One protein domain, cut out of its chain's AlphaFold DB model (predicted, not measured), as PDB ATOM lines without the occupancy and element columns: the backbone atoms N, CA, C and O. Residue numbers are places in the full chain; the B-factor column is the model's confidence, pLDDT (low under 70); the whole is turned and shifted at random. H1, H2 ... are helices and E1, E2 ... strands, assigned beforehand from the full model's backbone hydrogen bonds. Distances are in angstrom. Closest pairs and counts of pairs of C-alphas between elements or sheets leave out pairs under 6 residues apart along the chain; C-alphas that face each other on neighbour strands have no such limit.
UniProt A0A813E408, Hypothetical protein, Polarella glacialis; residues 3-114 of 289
ATOM      1  N   TRP A   3     -17.057 -24.854   9.963       96.81
ATOM      2  CA  TRP A   3     -16.634 -23.695  10.752       96.81
ATOM      3  C   TRP A   3     -15.951 -24.153  12.046       96.81
ATOM      4  O   TRP A   3     -16.597 -24.711  12.937       96.81
ATOM      5  N   ASN A   4     -14.647 -23.910  12.173       96.44
ATOM      6  CA  ASN A   4     -13.907 -24.159  13.405       96.44
ATOM      7  C   ASN A   4     -14.078 -22.956  14.345       96.44
ATOM      8  O   ASN A   4     -13.469 -21.907  14.135       96.44
ATOM      9  N   LYS A   5     -14.903 -23.120  15.388       96.50
ATOM     10  CA  LYS A   5     -15.209 -22.059  16.363       96.50
ATOM     11  C   LYS A   5     -13.970 -21.578  17.120       96.50
ATOM     12  O   LYS A   5     -13.797 -20.375  17.271       96.50
ATOM     13  N   THR A   6     -13.107 -22.499  17.549       96.62
ATOM     14  CA  THR A   6     -11.896 -22.194  18.327       96.62
ATOM     15  C   THR A   6     -10.934 -21.322  17.530       96.62
ATOM     16  O   THR A   6     -10.470 -20.294  18.005       96.62
ATOM     17  N   ASN A   7     -10.692 -21.702  16.278       96.56
ATOM     18  CA  ASN A   7      -9.766 -21.005  15.390       96.56
ATOM     19  C   ASN A   7     -10.433 -19.908  14.551       96.56
ATOM     20  O   ASN A   7      -9.773 -19.352  13.671       96.56
ATOM     21  N   ARG A   8     -11.732 -19.665  14.785       97.88
ATOM     22  CA  ARG A   8     -12.605 -18.723  14.072       97.88
ATOM     23  C   ARG A   8     -12.379 -18.724  12.558       97.88
ATOM     24  O   ARG A   8     -12.192 -17.666  11.971       97.88
ATOM     25  N   ARG A   9     -12.342 -19.897  11.923       98.12
ATOM     26  CA  ARG A   9     -12.110 -20.005  10.472       98.12
ATOM     27  C   ARG A   9     -12.816 -21.209   9.866       98.12
ATOM     28  O   ARG A   9     -13.020 -22.219  10.540       98.12
ATOM     29  N   TRP A  10     -13.128 -21.133   8.577       98.19
ATOM     30  CA  TRP A  10     -13.578 -22.292   7.808       98.19
ATOM     31  C   TRP A  10     -12.413 -23.246   7.536       98.19
ATOM     32  O   TRP A  10     -11.291 -22.804   7.270       98.19
ATOM     33  N   THR A  11     -12.682 -24.549   7.577       97.44
ATOM     34  CA  THR A  11     -11.694 -25.599   7.305       97.44
ATOM     35  C   THR A  11     -12.241 -26.664   6.353       97.44
ATOM     36  O   THR A  11     -13.429 -27.009   6.370       97.44
ATOM     37  N   VAL A  12     -11.356 -27.199   5.517       96.62
ATOM     38  CA  VAL A  12     -11.517 -28.483   4.828       96.62
ATOM     39  C   VAL A  12     -10.433 -29.409   5.356       96.62
ATOM     40  O   VAL A  12      -9.284 -28.991   5.483       96.62
ATOM     41  N   HIS A  13     -10.817 -30.635   5.699       95.69
ATOM     42  CA  HIS A  13      -9.944 -31.622   6.322       95.69
ATOM     43  C   HIS A  13     -10.077 -32.945   5.575       95.69
ATOM     44  O   HIS A  13     -11.182 -33.474   5.445       95.69
ATOM     45  N   PHE A  14      -8.955 -33.447   5.075       95.12
ATOM     46  CA  PHE A  14      -8.822 -34.786   4.520       95.12
ATOM     47  C   PHE A  14      -7.989 -35.617   5.491       95.12
ATOM     48  O   PHE A  14      -6.907 -35.187   5.885       95.12
ATOM     49  N   HIS A  15      -8.509 -36.777   5.881       93.12
ATOM     50  CA  HIS A  15      -7.886 -37.634   6.884       93.12
ATOM     51  C   HIS A  15      -7.155 -38.820   6.264       93.12
ATOM     52  O   HIS A  15      -7.602 -39.339   5.237       93.12
ATOM     53  N   ASN A  16      -6.136 -39.321   6.967       89.12
ATOM     54  CA  ASN A  16      -5.460 -40.596   6.686       89.12
ATOM     55  C   ASN A  16      -4.880 -40.693   5.259       89.12
ATOM     56  O   ASN A  16      -4.985 -41.722   4.589       89.12
ATOM     57  N   VAL A  17      -4.280 -39.608   4.777       89.62
ATOM     58  CA  VAL A  17      -3.582 -39.528   3.493       89.62
ATOM     59  C   VAL A  17      -2.172 -40.092   3.648       89.62
ATOM     60  O   VAL A  17      -1.318 -39.495   4.299       89.62
ATOM     61  N   LYS A  18      -1.889 -41.240   3.036       85.12
ATOM     62  CA  LYS A  18      -0.568 -41.879   3.114       85.12
ATOM     63  C   LYS A  18       0.352 -41.394   1.993       85.12
ATOM     64  O   LYS A  18       0.249 -41.870   0.870       85.12
ATOM     65  N   ALA A  19       1.222 -40.425   2.265       75.31
ATOM     66  CA  ALA A  19       2.172 -39.923   1.269       75.31
ATOM     67  C   ALA A  19       3.360 -40.884   1.048       75.31
ATOM     68  O   ALA A  19       3.688 -41.706   1.896       75.31
ATOM     69  N   LYS A  20       4.013 -40.754  -0.113       70.50
ATOM     70  CA  LYS A  20       5.037 -41.665  -0.659       70.50
ATOM     71  C   LYS A  20       6.352 -41.752   0.135       70.50
ATOM     72  O   LYS A  20       7.150 -42.640  -0.143       70.50
ATOM     73  N   GLU A  21       6.617 -40.841   1.070       65.19
ATOM     74  CA  GLU A  21       7.961 -40.682   1.654       65.19
ATOM     75  C   GLU A  21       8.414 -41.846   2.564       65.19
ATOM     76  O   GLU A  21       9.607 -41.959   2.841       65.19
ATOM     77  N   ASP A  22       7.537 -42.799   2.897       55.38
ATOM     78  CA  ASP A  22       7.915 -44.075   3.522       55.38
ATOM     79  C   ASP A  22       8.367 -45.104   2.462       55.38
ATOM     80  O   ASP A  22       7.683 -46.079   2.136       55.38
ATOM     81  N   ALA A  23       9.561 -44.882   1.903       48.84
ATOM     82  CA  ALA A  23      10.136 -45.622   0.770       48.84
ATOM     83  C   ALA A  23      10.312 -47.149   0.968       48.84
ATOM     84  O   ALA A  23      10.634 -47.855   0.013       48.84
ATOM     85  N   ALA A  24      10.095 -47.684   2.173       57.84
ATOM     86  CA  ALA A  24      10.279 -49.104   2.476       57.84
ATOM     87  C   ALA A  24       9.051 -49.991   2.172       57.84
ATOM     88  O   ALA A  24       9.192 -51.212   2.150       57.84
ATOM     89  N   ALA A  25       7.862 -49.422   1.933       57.41
ATOM     90  CA  ALA A  25       6.615 -50.201   1.865       57.41
ATOM     91  C   ALA A  25       5.988 -50.348   0.460       57.41
ATOM     92  O   ALA A  25       4.988 -51.047   0.321       57.41
ATOM     93  N   GLY A  26       6.570 -49.745  -0.584       57.88
ATOM     94  CA  GLY A  26       5.913 -49.622  -1.892       57.88
ATOM     95  C   GLY A  26       4.772 -48.598  -1.833       57.88
ATOM     96  O   GLY A  26       4.015 -48.551  -0.865       57.88
ATOM     97  N   SER A  27       4.667 -47.707  -2.823       56.97
ATOM     98  CA  SER A  27       3.607 -46.693  -2.778       56.97
ATOM     99  C   SER A  27       2.249 -47.326  -3.077       56.97
ATOM    100  O   SER A  27       2.124 -48.174  -3.959       56.97
ATOM    101  N   GLU A  28       1.215 -46.896  -2.350       68.06
ATOM    102  CA  GLU A  28      -0.163 -47.322  -2.624       68.06
ATOM    103  C   GLU A  28      -0.784 -46.542  -3.805       68.06
ATOM    104  O   GLU A  28      -1.795 -46.983  -4.348       68.06
ATOM    105  N   PHE A  29      -0.201 -45.406  -4.231       79.31
ATOM    106  CA  PHE A  29      -0.698 -44.613  -5.367       79.31
ATOM    107  C   PHE A  29       0.381 -43.777  -6.083       79.31
ATOM    108  O   PHE A  29       1.406 -43.424  -5.492       79.31
ATOM    109  N   ASP A  30       0.113 -43.440  -7.352       85.75
ATOM    110  CA  ASP A  30       0.948 -42.584  -8.217       85.75
ATOM    111  C   ASP A  30       0.560 -41.097  -8.151       85.75
ATOM    112  O   ASP A  30       1.393 -40.215  -8.356       85.75
ATOM    113  N   GLU A  31      -0.704 -40.808  -7.845       91.81
ATOM    114  CA  GLU A  31      -1.242 -39.455  -7.733       91.81
ATOM    115  C   GLU A  31      -2.283 -39.352  -6.616       91.81
ATOM    116  O   GLU A  31      -3.002 -40.309  -6.331       91.81
ATOM    117  N   LEU A  32      -2.381 -38.174  -5.993       93.81
ATOM    118  CA  LEU A  32      -3.425 -37.873  -5.018       93.81
ATOM    119  C   LEU A  32      -4.437 -36.908  -5.626       93.81
ATOM    120  O   LEU A  32      -4.102 -35.764  -5.933       93.81
ATOM    121  N   LEU A  33      -5.687 -37.348  -5.738       96.44
ATOM    122  CA  LEU A  33      -6.808 -36.490  -6.108       96.44
ATOM    123  C   LEU A  33      -7.616 -36.133  -4.861       96.44
ATOM    124  O   LEU A  33      -8.043 -37.018  -4.119       96.44
ATOM    125  N   ILE A  34      -7.859 -34.842  -4.645       96.62
ATOM    126  CA  ILE A  34      -8.738 -34.352  -3.580       96.62
ATOM    127  C   ILE A  34      -9.982 -33.700  -4.180       96.62
ATOM    128  O   ILE A  34      -9.912 -33.006  -5.191       96.62
ATOM    129  N   ALA A  35     -11.133 -33.922  -3.546       96.69
ATOM    130  CA  ALA A  35     -12.412 -33.364  -3.971       96.69
ATOM    131  C   ALA A  35     -13.028 -32.527  -2.843       96.69
ATOM    132  O   ALA A  35     -13.378 -33.047  -1.780       96.69
ATOM    133  N   LEU A  36     -13.177 -31.224  -3.070       95.75
ATOM    134  CA  LEU A  36     -13.805 -30.297  -2.138       95.75
ATOM    135  C   LEU A  36     -15.302 -30.222  -2.441       95.75
ATOM    136  O   LEU A  36     -15.711 -29.619  -3.431       95.75
ATOM    137  N   TYR A  37     -16.122 -30.812  -1.571       92.56
ATOM    138  CA  TYR A  37     -17.580 -30.706  -1.640       92.56
ATOM    139  C   TYR A  37     -18.072 -29.429  -0.943       92.56
ATOM    140  O   TYR A  37     -17.841 -29.226   0.259       92.56
ATOM    141  N   THR A  38     -18.761 -28.571  -1.694       94.06
ATOM    142  CA  THR A  38     -19.250 -27.259  -1.247       94.06
ATOM    143  C   THR A  38     -20.647 -26.987  -1.814       94.06
ATOM    144  O   THR A  38     -21.030 -27.623  -2.797       94.06
ATOM    145  N   PRO A  39     -21.396 -25.999  -1.292       90.81
ATOM    146  CA  PRO A  39     -22.663 -25.613  -1.910       90.81
ATOM    147  C   PRO A  39     -22.536 -25.070  -3.349       90.81
ATOM    148  O   PRO A  39     -23.529 -25.051  -4.062       90.81
ATOM    149  N   ARG A  40     -21.340 -24.652  -3.804       92.88
ATOM    150  CA  ARG A  40     -21.090 -24.218  -5.198       92.88
ATOM    151  C   ARG A  40     -20.787 -25.363  -6.164       92.88
ATOM    152  O   ARG A  40     -20.698 -25.128  -7.367       92.88
ATOM    153  N   GLY A  41     -20.543 -26.574  -5.674       94.31
ATOM    154  CA  GLY A  41     -20.020 -27.644  -6.513       94.31
ATOM    155  C   GLY A  41     -19.009 -28.543  -5.822       94.31
ATOM    156  O   GLY A  41     -18.651 -28.345  -4.654       94.31
ATOM    157  N   ILE A  42     -18.519 -29.502  -6.603       95.00
ATOM    158  CA  ILE A  42     -17.357 -30.329  -6.289       95.00
ATOM    159  C   ILE A  42     -16.162 -29.781  -7.069       95.00
ATOM    160  O   ILE A  42     -16.200 -29.732  -8.297       95.00
ATOM    161  N   PHE A  43     -15.108 -29.381  -6.364       97.00
ATOM    162  CA  PHE A  43     -13.850 -28.949  -6.974       97.00
ATOM    163  C   PHE A  43     -12.823 -30.067  -6.833       97.00
ATOM    164  O   PHE A  43     -12.545 -30.497  -5.713       97.00
ATOM    165  N   VAL A  44     -12.293 -30.559  -7.948       97.19
ATOM    166  CA  VAL A  44     -11.353 -31.685  -7.984       97.19
ATOM    167  C   VAL A  44      -9.961 -31.166  -8.296       97.19
ATOM    168  O   VAL A  44      -9.766 -30.527  -9.326       97.19
ATOM    169  N   PHE A  45      -8.996 -31.469  -7.434       97.94
ATOM    170  CA  PHE A  45      -7.599 -31.082  -7.599       97.94
ATOM    171  C   PHE A  45      -6.694 -32.307  -7.602       97.94
ATOM    172  O   PHE A  45      -6.892 -33.227  -6.808       97.94
ATOM    173  N   ARG A  46      -5.651 -32.273  -8.430       97.12
ATOM    174  CA  ARG A  46      -4.454 -33.089  -8.232       97.12
ATOM    175  C   ARG A  46      -3.597 -32.401  -7.178       97.12
ATOM    176  O   ARG A  46      -3.170 -31.270  -7.389       97.12
ATOM    177  N   HIS A  47      -3.401 -33.046  -6.039       96.31
ATOM    178  CA  HIS A  47      -2.684 -32.476  -4.906       96.31
ATOM    179  C   HIS A  47      -1.170 -32.668  -5.049       96.31
ATOM    180  O   HIS A  47      -0.716 -33.717  -5.500       96.31
ATOM    181  N   ASP A  48      -0.384 -31.690  -4.603       94.38
ATOM    182  CA  ASP A  48       1.083 -31.683  -4.726       94.38
ATOM    183  C   ASP A  48       1.830 -32.427  -3.603       94.38
ATOM    184  O   ASP A  48       3.059 -32.446  -3.567       94.38
ATOM    185  N   LEU A  49       1.076 -33.025  -2.674       91.69
ATOM    186  CA  LEU A  49       1.557 -33.704  -1.459       91.69
ATOM    187  C   LEU A  49       2.341 -32.811  -0.484       91.69
ATOM    188  O   LEU A  49       2.965 -33.325   0.439       91.69
ATOM    189  N   ARG A  50       2.290 -31.487  -0.640       91.38
ATOM    190  CA  ARG A  50       2.998 -30.532   0.223       91.38
ATOM    191  C   ARG A  50       2.031 -29.582   0.904       91.38
ATOM    192  O   ARG A  50       2.121 -29.365   2.112       91.38
ATOM    193  N   GLN A  51       1.091 -29.030   0.145       93.44
ATOM    194  CA  GLN A  51       0.186 -28.009   0.637       93.44
ATOM    195  C   GLN A  51      -0.712 -28.551   1.759       93.44
ATOM    196  O   GLN A  51      -1.419 -29.539   1.607       93.44
ATOM    197  N   GLY A  52      -0.695 -27.891   2.920       91.19
ATOM    198  CA  GLY A  52      -1.609 -28.205   4.024       91.19
ATOM    199  C   GLY A  52      -1.405 -29.564   4.706       91.19
ATOM    200  O   GLY A  52      -2.209 -29.904   5.576       91.19
ATOM    201  N   LEU A  53      -0.367 -30.326   4.350       92.69
ATOM    202  CA  LEU A  53      -0.056 -31.606   4.981       92.69
ATOM    203  C   LEU A  53       0.423 -31.378   6.427       92.69
ATOM    204  O   LEU A  53       1.283 -30.534   6.679       92.69
ATOM    205  N   THR A  54      -0.119 -32.113   7.398       89.31
ATOM    206  CA  THR A  54       0.395 -32.080   8.776       89.31
ATOM    207  C   THR A  54       1.721 -32.820   8.883       89.31
ATOM    208  O   THR A  54       1.863 -33.902   8.315       89.31
ATOM    209  N   ALA A  55       2.660 -32.266   9.656       72.62
ATOM    210  CA  ALA A  55       3.995 -32.828   9.824       72.62
ATOM    211  C   ALA A  55       3.998 -34.276  10.355       72.62
ATOM    212  O   ALA A  55       3.122 -34.712  11.107       72.62
ATOM    213  N   THR A  56       5.039 -34.992   9.944       59.47
ATOM    214  CA  THR A  56       5.320 -36.406  10.176       59.47
ATOM    215  C   THR A  56       5.814 -36.671  11.599       59.47
ATOM    216  O   THR A  56       6.884 -36.211  11.993       59.47
ATOM    217  N   GLY A  57       5.058 -37.456  12.363       72.06
ATOM    218  CA  GLY A  57       5.539 -38.166  13.549       72.06
ATOM    219  C   GLY A  57       5.400 -39.678  13.362       72.06
ATOM    220  O   GLY A  57       4.801 -40.133  12.391       72.06
ATOM    221  N   VAL A  58       5.891 -40.477  14.313       70.75
ATOM    222  CA  VAL A  58       5.779 -41.953  14.262       70.75
ATOM    223  C   VAL A  58       4.319 -42.416  14.096       70.75
ATOM    224  O   VAL A  58       4.047 -43.378  13.383       70.75
ATOM    225  N   CYS A  59       3.356 -41.693  14.678       71.06
ATOM    226  CA  CYS A  59       1.928 -41.965  14.481       71.06
ATOM    227  C   CYS A  59       1.452 -41.720  13.036       71.06
ATOM    228  O   CYS A  59       0.550 -42.416  12.574       71.06
ATOM    229  N   THR A  60       2.060 -40.772  12.318       78.69
ATOM    230  CA  THR A  60       1.719 -40.427  10.929       78.69
ATOM    231  C   THR A  60       2.051 -41.570   9.969       78.69
ATOM    232  O   THR A  60       1.266 -41.839   9.068       78.69
ATOM    233  N   ALA A  61       3.142 -42.309  10.200       72.69
ATOM    234  CA  ALA A  61       3.501 -43.473   9.380       72.69
ATOM    235  C   ALA A  61       2.447 -44.599   9.470       72.69
ATOM    236  O   ALA A  61       2.159 -45.294   8.498       72.69
ATOM    237  N   ILE A  62       1.821 -44.765  10.644       75.88
ATOM    238  CA  ILE A  62       0.804 -45.805  10.876       75.88
ATOM    239  C   ILE A  62      -0.584 -45.344  10.411       75.88
ATOM    240  O   ILE A  62      -1.327 -46.117   9.807       75.88
ATOM    241  N   MET A  63      -0.962 -44.101  10.719       80.81
ATOM    242  CA  MET A  63      -2.326 -43.605  10.505       80.81
ATOM    243  C   MET A  63      -2.520 -42.866   9.173       80.81
ATOM    244  O   MET A  63      -3.650 -42.758   8.700       80.81
ATOM    245  N   GLY A  64      -1.437 -42.413   8.543       86.38
ATOM    246  CA  GLY A  64      -1.455 -41.447   7.448       86.38
ATOM    247  C   GLY A  64      -1.392 -40.001   7.951       86.38
ATOM    248  O   GLY A  64      -1.612 -39.710   9.127       86.38
ATOM    249  N   SER A  65      -1.075 -39.089   7.037       90.31
ATOM    250  CA  SER A  65      -1.087 -37.641   7.245       90.31
ATOM    251  C   SER A  65      -2.485 -37.062   7.072       90.31
ATOM    252  O   SER A  65      -3.312 -37.595   6.337       90.31
ATOM    253  N   ASP A  66      -2.736 -35.912   7.681       93.44
ATOM    254  CA  ASP A  66      -3.923 -35.122   7.391       93.44
ATOM    255  C   ASP A  66      -3.575 -33.980   6.429       93.44
ATOM    256  O   ASP A  66      -2.470 -33.437   6.471       93.44
ATOM    257  N   ILE A  67      -4.526 -33.582   5.581       95.38
ATOM    258  CA  ILE A  67      -4.432 -32.364   4.765       95.38
ATOM    259  C   ILE A  67      -5.483 -31.373   5.244       95.38
ATOM    260  O   ILE A  67      -6.679 -31.684   5.284       95.38
ATOM    261  N   PHE A  68      -5.045 -30.156   5.549       96.62
ATOM    262  CA  PHE A  68      -5.915 -29.052   5.919       96.62
ATOM    263  C   PHE A  68      -5.818 -27.888   4.940       96.62
ATOM    264  O   PHE A  68      -4.744 -27.336   4.698       96.62
ATOM    265  N   VAL A  69      -6.977 -27.424   4.476       96.88
ATOM    266  CA  VAL A  69      -7.103 -26.173   3.722       96.88
ATOM    267  C   VAL A  69      -7.941 -25.199   4.546       96.88
ATOM    268  O   VAL A  69      -9.064 -25.507   4.958       96.88
ATOM    269  N   TYR A  70      -7.374 -24.028   4.834       97.69
ATOM    270  CA  TYR A  70      -7.952 -23.048   5.755       97.69
ATOM    271  C   TYR A  70      -8.411 -21.785   5.033       97.69
ATOM    272  O   TYR A  70      -7.652 -21.198   4.255       97.69
ATOM    273  N   GLY A  71      -9.607 -21.313   5.381       97.69
ATOM    274  CA  GLY A  71     -10.075 -19.973   5.039       97.69
ATOM    275  C   GLY A  71      -9.421 -18.906   5.929       97.69
ATOM    276  O   GLY A  71      -8.652 -19.249   6.838       97.69
ATOM    277  N   PRO A  72      -9.706 -17.616   5.690       98.00
ATOM    278  CA  PRO A  72      -9.222 -16.531   6.539       98.00
ATOM    279  C   PRO A  72      -9.747 -16.647   7.979       98.00
ATOM    280  O   PRO A  72     -10.846 -17.148   8.222       98.00
ATOM    281  N   CYS A  73      -8.957 -16.175   8.946       97.75
ATOM    282  CA  CYS A  73      -9.403 -16.056  10.333       97.75
ATOM    283  C   CYS A  73     -10.409 -14.904  10.460       97.75
ATOM    284  O   CYS A  73     -10.182 -13.825   9.924       97.75
ATOM    285  N   GLY A  74     -11.513 -15.133  11.162       97.31
ATOM    286  CA  GLY A  74     -12.603 -14.177  11.343       97.31
ATOM    287  C   GLY A  74     -13.608 -14.118  10.190       97.31
ATOM    288  O   GLY A  74     -14.693 -13.581  10.394       97.31
ATOM    289  N   GLU A  75     -13.306 -14.707   9.028       97.94
ATOM    290  CA  GLU A  75     -14.205 -14.702   7.869       97.94
ATOM    291  C   GLU A  75     -15.377 -15.663   8.079       97.94
ATOM    292  O   GLU A  75     -15.231 -16.877   7.968       97.94
ATOM    293  N   THR A  76     -16.552 -15.123   8.386       96.88
ATOM    294  CA  THR A  76     -17.760 -15.920   8.652       96.88
ATOM    295  C   THR A  76     -18.490 -16.340   7.376       96.88
ATOM    296  O   THR A  76     -19.216 -17.335   7.390       96.88
ATOM    297  N   SER A  77     -18.243 -15.660   6.256       97.75
ATOM    298  CA  SER A  77     -18.816 -15.953   4.946       97.75
ATOM    299  C   SER A  77     -18.146 -17.180   4.328       97.75
ATOM    300  O   SER A  77     -16.991 -17.138   3.897       97.75
ATOM    301  N   TRP A  78     -18.869 -18.303   4.265       97.19
ATOM    302  CA  TRP A  78     -18.331 -19.526   3.661       97.19
ATOM    303  C   TRP A  78     -17.932 -19.362   2.180       97.19
ATOM    304  O   TRP A  78     -16.919 -19.959   1.819       97.19
ATOM    305  N   PRO A  79     -18.628 -18.578   1.318       97.88
ATOM    306  CA  PRO A  79     -18.203 -18.384  -0.068       97.88
ATOM    307  C   PRO A  79     -16.868 -17.645  -0.166       97.88
ATOM    308  O   PRO A  79     -15.969 -18.131  -0.841       97.88
ATOM    309  N   ALA A  80     -16.703 -16.541   0.572       97.81
ATOM    310  CA  ALA A  80     -15.452 -15.780   0.579       97.81
ATOM    311  C   ALA A  80     -14.289 -16.624   1.124       97.81
ATOM    312  O   ALA A  80     -13.190 -16.634   0.569       97.81
ATOM    313  N   ALA A  81     -14.540 -17.406   2.179       98.00
ATOM    314  CA  ALA A  81     -13.551 -18.338   2.698       98.00
ATOM    315  C   ALA A  81     -13.190 -19.441   1.692       98.00
ATOM    316  O   ALA A  81     -12.024 -19.828   1.626       98.00
ATOM    317  N   LEU A  82     -14.163 -19.941   0.921       97.88
ATOM    318  CA  LEU A  82     -13.930 -20.926  -0.133       97.88
ATOM    319  C   LEU A  82     -13.070 -20.345  -1.256       97.88
ATOM    320  O   LEU A  82     -12.116 -21.003  -1.650       97.88
ATOM    321  N   ASP A  83     -13.354 -19.133  -1.732       98.12
ATOM    322  CA  ASP A  83     -12.562 -18.498  -2.794       98.12
ATOM    323  C   ASP A  83     -11.085 -18.389  -2.392       98.12
ATOM    324  O   ASP A  83     -10.199 -18.770  -3.154       98.12
ATOM    325  N   VAL A  84     -10.812 -17.998  -1.143       98.19
ATOM    326  CA  VAL A  84      -9.442 -17.968  -0.607       98.19
ATOM    327  C   VAL A  84      -8.831 -19.369  -0.492       98.19
ATOM    328  O   VAL A  84      -7.635 -19.541  -0.721       98.19
ATOM    329  N   MET A  85      -9.608 -20.389  -0.115       97.94
ATOM    330  CA  MET A  85      -9.113 -21.772  -0.073       97.94
ATOM    331  C   MET A  85      -8.753 -22.295  -1.466       97.94
ATOM    332  O   MET A  85      -7.715 -22.934  -1.607       97.94
ATOM    333  N   LEU A  86      -9.591 -22.025  -2.472       97.81
ATOM    334  CA  LEU A  86      -9.340 -22.408  -3.862       97.81
ATOM    335  C   LEU A  86      -8.105 -21.679  -4.392       97.81
ATOM    336  O   LEU A  86      -7.181 -22.334  -4.854       97.81
ATOM    337  N   GLN A  87      -8.007 -20.366  -4.162       97.75
ATOM    338  CA  GLN A  87      -6.828 -19.582  -4.523       97.75
ATOM    339  C   GLN A  87      -5.540 -20.132  -3.889       97.75
ATOM    340  O   GLN A  87      -4.500 -20.147  -4.537       97.75
ATOM    341  N   LYS A  88      -5.578 -20.603  -2.634       97.19
ATOM    342  CA  LYS A  88      -4.414 -21.240  -1.990       97.19
ATOM    343  C   LYS A  88      -4.006 -22.550  -2.658       97.19
ATOM    344  O   LYS A  88      -2.819 -22.858  -2.671       97.19
ATOM    345  N   LEU A  89      -4.969 -23.328  -3.151       96.75
ATOM    346  CA  LEU A  89      -4.687 -24.550  -3.900       96.75
ATOM    347  C   LEU A  89      -4.127 -24.203  -5.285       96.75
ATOM    348  O   LEU A  89      -3.083 -24.732  -5.643       96.75
ATOM    349  N   ASP A  90      -4.727 -23.249  -5.998       95.44
ATOM    350  CA  ASP A  90      -4.259 -22.796  -7.318       95.44
ATOM    351  C   ASP A  90      -2.879 -22.122  -7.277       95.44
ATOM    352  O   ASP A  90      -2.097 -22.240  -8.215       95.44
ATOM    353  N   ALA A  91      -2.559 -21.414  -6.189       94.81
ATOM    354  CA  ALA A  91      -1.253 -20.785  -5.987       94.81
ATOM    355  C   ALA A  91      -0.157 -21.779  -5.554       94.81
ATOM    356  O   ALA A  91       1.014 -21.402  -5.479       94.81
ATOM    357  N   SER A  92      -0.524 -23.021  -5.224       93.19
ATOM    358  CA  SER A  92       0.421 -24.103  -4.923       93.19
ATOM    359  C   SER A  92       0.750 -24.907  -6.187       93.19
ATOM    360  O   SER A  92       0.329 -24.551  -7.283       93.19
ATOM    361  N   ALA A  93       1.483 -26.017  -6.064       94.31
ATOM    362  CA  ALA A  93       1.695 -26.918  -7.199       94.31
ATOM    363  C   ALA A  93       0.494 -27.861  -7.444       94.31
ATOM    364  O   ALA A  93       0.594 -28.794  -8.245       94.31
ATOM    365  N   CYS A  94      -0.635 -27.652  -6.755       96.38
ATOM    366  CA  CYS A  94      -1.863 -28.391  -7.020       96.38
ATOM    367  C   CYS A  94      -2.454 -27.985  -8.377       96.38
ATOM    368  O   CYS A  94      -2.484 -26.812  -8.736       96.38
ATOM    369  N   GLN A  95      -2.989 -28.954  -9.115       97.31
ATOM    370  CA  GLN A  95      -3.628 -28.718 -10.409       97.31
ATOM    371  C   GLN A  95      -5.145 -28.803 -10.266       97.31
ATOM    372  O   GLN A  95      -5.669 -29.858  -9.902       97.31
ATOM    373  N   HIS A  96      -5.871 -27.729 -10.584       97.25
ATOM    374  CA  HIS A  96      -7.331 -27.777 -10.675       97.25
ATOM    375  C   HIS A  96      -7.745 -28.602 -11.899       97.25
ATOM    376  O   HIS A  96      -7.427 -28.250 -13.032       97.25
ATOM    377  N   LEU A  97      -8.418 -29.732 -11.674       96.88
ATOM    378  CA  LEU A  97      -8.809 -30.663 -12.737       96.88
ATOM    379  C   LEU A  97     -10.235 -30.425 -13.225       96.88
ATOM    380  O   LEU A  97     -10.505 -30.513 -14.419       96.88
ATOM    381  N   ALA A  98     -11.163 -30.175 -12.301       95.44
ATOM    382  CA  ALA A  98     -12.568 -30.006 -12.645       95.44
ATOM    383  C   ALA A  98     -13.332 -29.201 -11.593       95.44
ATOM    384  O   ALA A  98     -13.065 -29.274 -10.390       95.44
ATOM    385  N   HIS A  99     -14.360 -28.491 -12.052       96.00
ATOM    386  CA  HIS A  99     -15.447 -27.995 -11.214       96.00
ATOM    387  C   HIS A  99     -16.755 -28.600 -11.716       96.00
ATOM    388  O   HIS A  99     -17.176 -28.366 -12.845       96.00
ATOM    389  N   ILE A 100     -17.381 -29.410 -10.868       91.38
ATOM    390  CA  ILE A 100     -18.661 -30.050 -11.152       91.38
ATOM    391  C   ILE A 100     -19.729 -29.262 -10.401       91.38
ATOM    392  O   ILE A 100     -19.818 -29.335  -9.171       91.38
ATOM    393  N   SER A 101     -20.527 -28.490 -11.138       91.44
ATOM    394  CA  SER A 101     -21.667 -27.780 -10.564       91.44
ATOM    395  C   SER A 101     -22.704 -28.780 -10.048       91.44
ATOM    396  O   SER A 101     -23.075 -29.724 -10.748       91.44
ATOM    397  N   LEU A 102     -23.184 -28.568  -8.823       84.69
ATOM    398  CA  LEU A 102     -24.302 -29.328  -8.265       84.69
ATOM    399  C   LEU A 102     -25.604 -28.754  -8.834       84.69
ATOM    400  O   LEU A 102     -26.306 -28.004  -8.161       84.69
ATOM    401  N   ASN A 103     -25.902 -29.054 -10.097       85.12
ATOM    402  CA  ASN A 103     -27.207 -28.735 -10.670       85.12
ATOM    403  C   ASN A 103     -28.271 -29.738 -10.188       85.12
ATOM    404  O   ASN A 103     -27.954 -30.827  -9.699       85.12
ATOM    405  N   GLU A 104     -29.546 -29.364 -10.321       69.50
ATOM    406  CA  GLU A 104     -30.668 -30.177  -9.836       69.50
ATOM    407  C   GLU A 104     -30.700 -31.579 -10.458       69.50
ATOM    408  O   GLU A 104     -31.062 -32.528  -9.773       69.50
ATOM    409  N   CYS A 105     -30.252 -31.744 -11.709       68.81
ATOM    410  CA  CYS A 105     -30.199 -33.048 -12.379       68.81
ATOM    411  C   CYS A 105     -29.150 -33.986 -11.768       68.81
ATOM    412  O   CYS A 105     -29.480 -35.118 -11.426       68.81
ATOM    413  N   LEU A 106     -27.912 -33.527 -11.558       73.69
ATOM    414  CA  LEU A 106     -26.863 -34.338 -10.932       73.69
ATOM    415  C   LEU A 106     -27.218 -34.658  -9.476       73.69
ATOM    416  O   LEU A 106     -27.012 -35.776  -9.006       73.69
ATOM    417  N   LEU A 107     -27.795 -33.688  -8.762       68.75
ATOM    418  CA  LEU A 107     -28.333 -33.918  -7.427       68.75
ATOM    419  C   LEU A 107     -29.472 -34.937  -7.456       68.75
ATOM    420  O   LEU A 107     -29.502 -35.791  -6.580       68.75
ATOM    421  N   ALA A 108     -30.360 -34.902  -8.451       64.81
ATOM    422  CA  ALA A 108     -31.441 -35.869  -8.616       64.81
ATOM    423  C   ALA A 108     -30.940 -37.264  -9.010       64.81
ATOM    424  O   ALA A 108     -31.516 -38.245  -8.560       64.81
ATOM    425  N   GLU A 109     -29.856 -37.394  -9.774       71.56
ATOM    426  CA  GLU A 109     -29.229 -38.688 -10.078       71.56
ATOM    427  C   GLU A 109     -28.502 -39.264  -8.856       71.56
ATOM    428  O   GLU A 109     -28.705 -40.425  -8.486       71.56
ATOM    429  N   LEU A 110     -27.723 -38.434  -8.155       66.94
ATOM    430  CA  LEU A 110     -27.077 -38.802  -6.893       66.94
ATOM    431  C   LEU A 110     -28.115 -39.107  -5.799       66.94
ATOM    432  O   LEU A 110     -27.923 -40.027  -4.999       66.94
ATOM    433  N   ALA A 111     -29.238 -38.383  -5.788       63.84
ATOM    434  CA  ALA A 111     -30.364 -38.611  -4.890       63.84
ATOM    435  C   ALA A 111     -31.266 -39.772  -5.345       63.84
ATOM    436  O   ALA A 111     -31.852 -40.453  -4.512       63.84
ATOM    437  N   GLY A 112     -31.345 -40.078  -6.635       57.03
ATOM    438  CA  GLY A 112     -32.018 -41.262  -7.173       57.03
ATOM    439  C   GLY A 112     -31.250 -42.536  -6.827       57.03
ATOM    440  O   GLY A 112     -31.835 -43.581  -6.541       57.03
ATOM    441  N   ALA A 113     -29.924 -42.420  -6.719       57.38
ATOM    442  CA  ALA A 113     -29.056 -43.413  -6.106       57.38
ATOM    443  C   ALA A 113     -29.022 -43.340  -4.563       57.38
ATOM    444  O   ALA A 113     -28.324 -44.162  -3.949       57.38
ATOM    445  N   SER A 114     -29.762 -42.406  -3.935       62.03
ATOM    446  CA  SER A 114     -29.771 -42.184  -2.484       62.03
ATOM    447  C   SER A 114     -30.118 -43.478  -1.779       62.03
ATOM    448  O   SER A 114     -31.207 -44.049  -1.882       62.03
TER     449      SER A 114
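Overview. This is residues 3 to 114 of the 289 residues of the protein "Hypothetical protein" of Polarella glacialis (UniProt A0A813E408). Helix H2 packs over one face of a small sheet, E2, E3 and E5, and its side also meets a second, two-stranded sheet of E1 and E4, which lies past the edge strand E2. H1 sits beside the end of E1, while residues 104 to 109 of H3 stick out far from this body, and the long link of residues 18 to 31 reaches toward the opposite end of the longest span. The printed part has 112 residues with three named helices and five named strands, in the order E1 E2 E3 H1 E4 H2 E5 H3; the larger sheet runs E2 - E3 - E5, the smaller E1 - E4, both antiparallel, and the class is mixed, helices and strands. It is only just compact, close to loose, with a radius of gyration of the C-alphas of 15.9 A and spans of 47 by 36 by 27 A.

Along the chain. E1, residues 9 to 17, begins with C-alpha 9 at (-12.110, -20.005, 10.472) and is 22.4 A long. E2 is residues 32 to 38, 19.4 A, and E3 residues 41 to 47, 18.1 A. H1, residues 58 to 63, measures 9.1 A. E4 is residues 65 to 70, 16.2 A. H2, residues 78 to 90, is 18.1 A long, from C-alpha 78 at (-18.331, -19.526, 3.661). E5 is residues 95 to 100, 15.1 A. H3, residues 104 to 112, measures 11.5 A and ends with C-alpha 112 at (-32.018, -41.262, -7.173).

Arrangement. E2 and E3 form a hairpin, with N 36 and O 43 2.8 A apart, within hydrogen-bond range. E3, the inner strand, is antiparallel to E5, with N 44 and O 98 at 2.9 A. H2 is on this sheet in two layers, a helix on one face of a sheet, at a height over the sheet of 9.6 A. It runs along the strands, at 21 degrees to E3 on the local plane. The closest C-alphas of H2 and E4, Met 85 and Tyr 70, are 6.1 A apart. E1 and E4 are antiparallel, with N 14 and O 67 at 2.9 A. The closest C-alphas of E1 and E2, Val 12 and Leu 36, are 7.6 A apart; those of E1 and H1, Asn 16 and Met 63, 5.8 A. H1 and H2 are apart, as are H2 and H3. Every O i to N i+4 pair is within hydrogen-bond range in H2 and H3, and 1 of 2 in H1.

Size, cuts and confidence. The two C-alphas farthest apart, those of Ala 24 and Glu 104, are 46.8 A apart. The printed part has no cut. The link from E1 to E2 is long, with 14 residues. The mean pLDDT of the printed part is 87.1; residues 21 to 28, 56, 104 to 105, 107 to 108 and 110 to 114 are under 70.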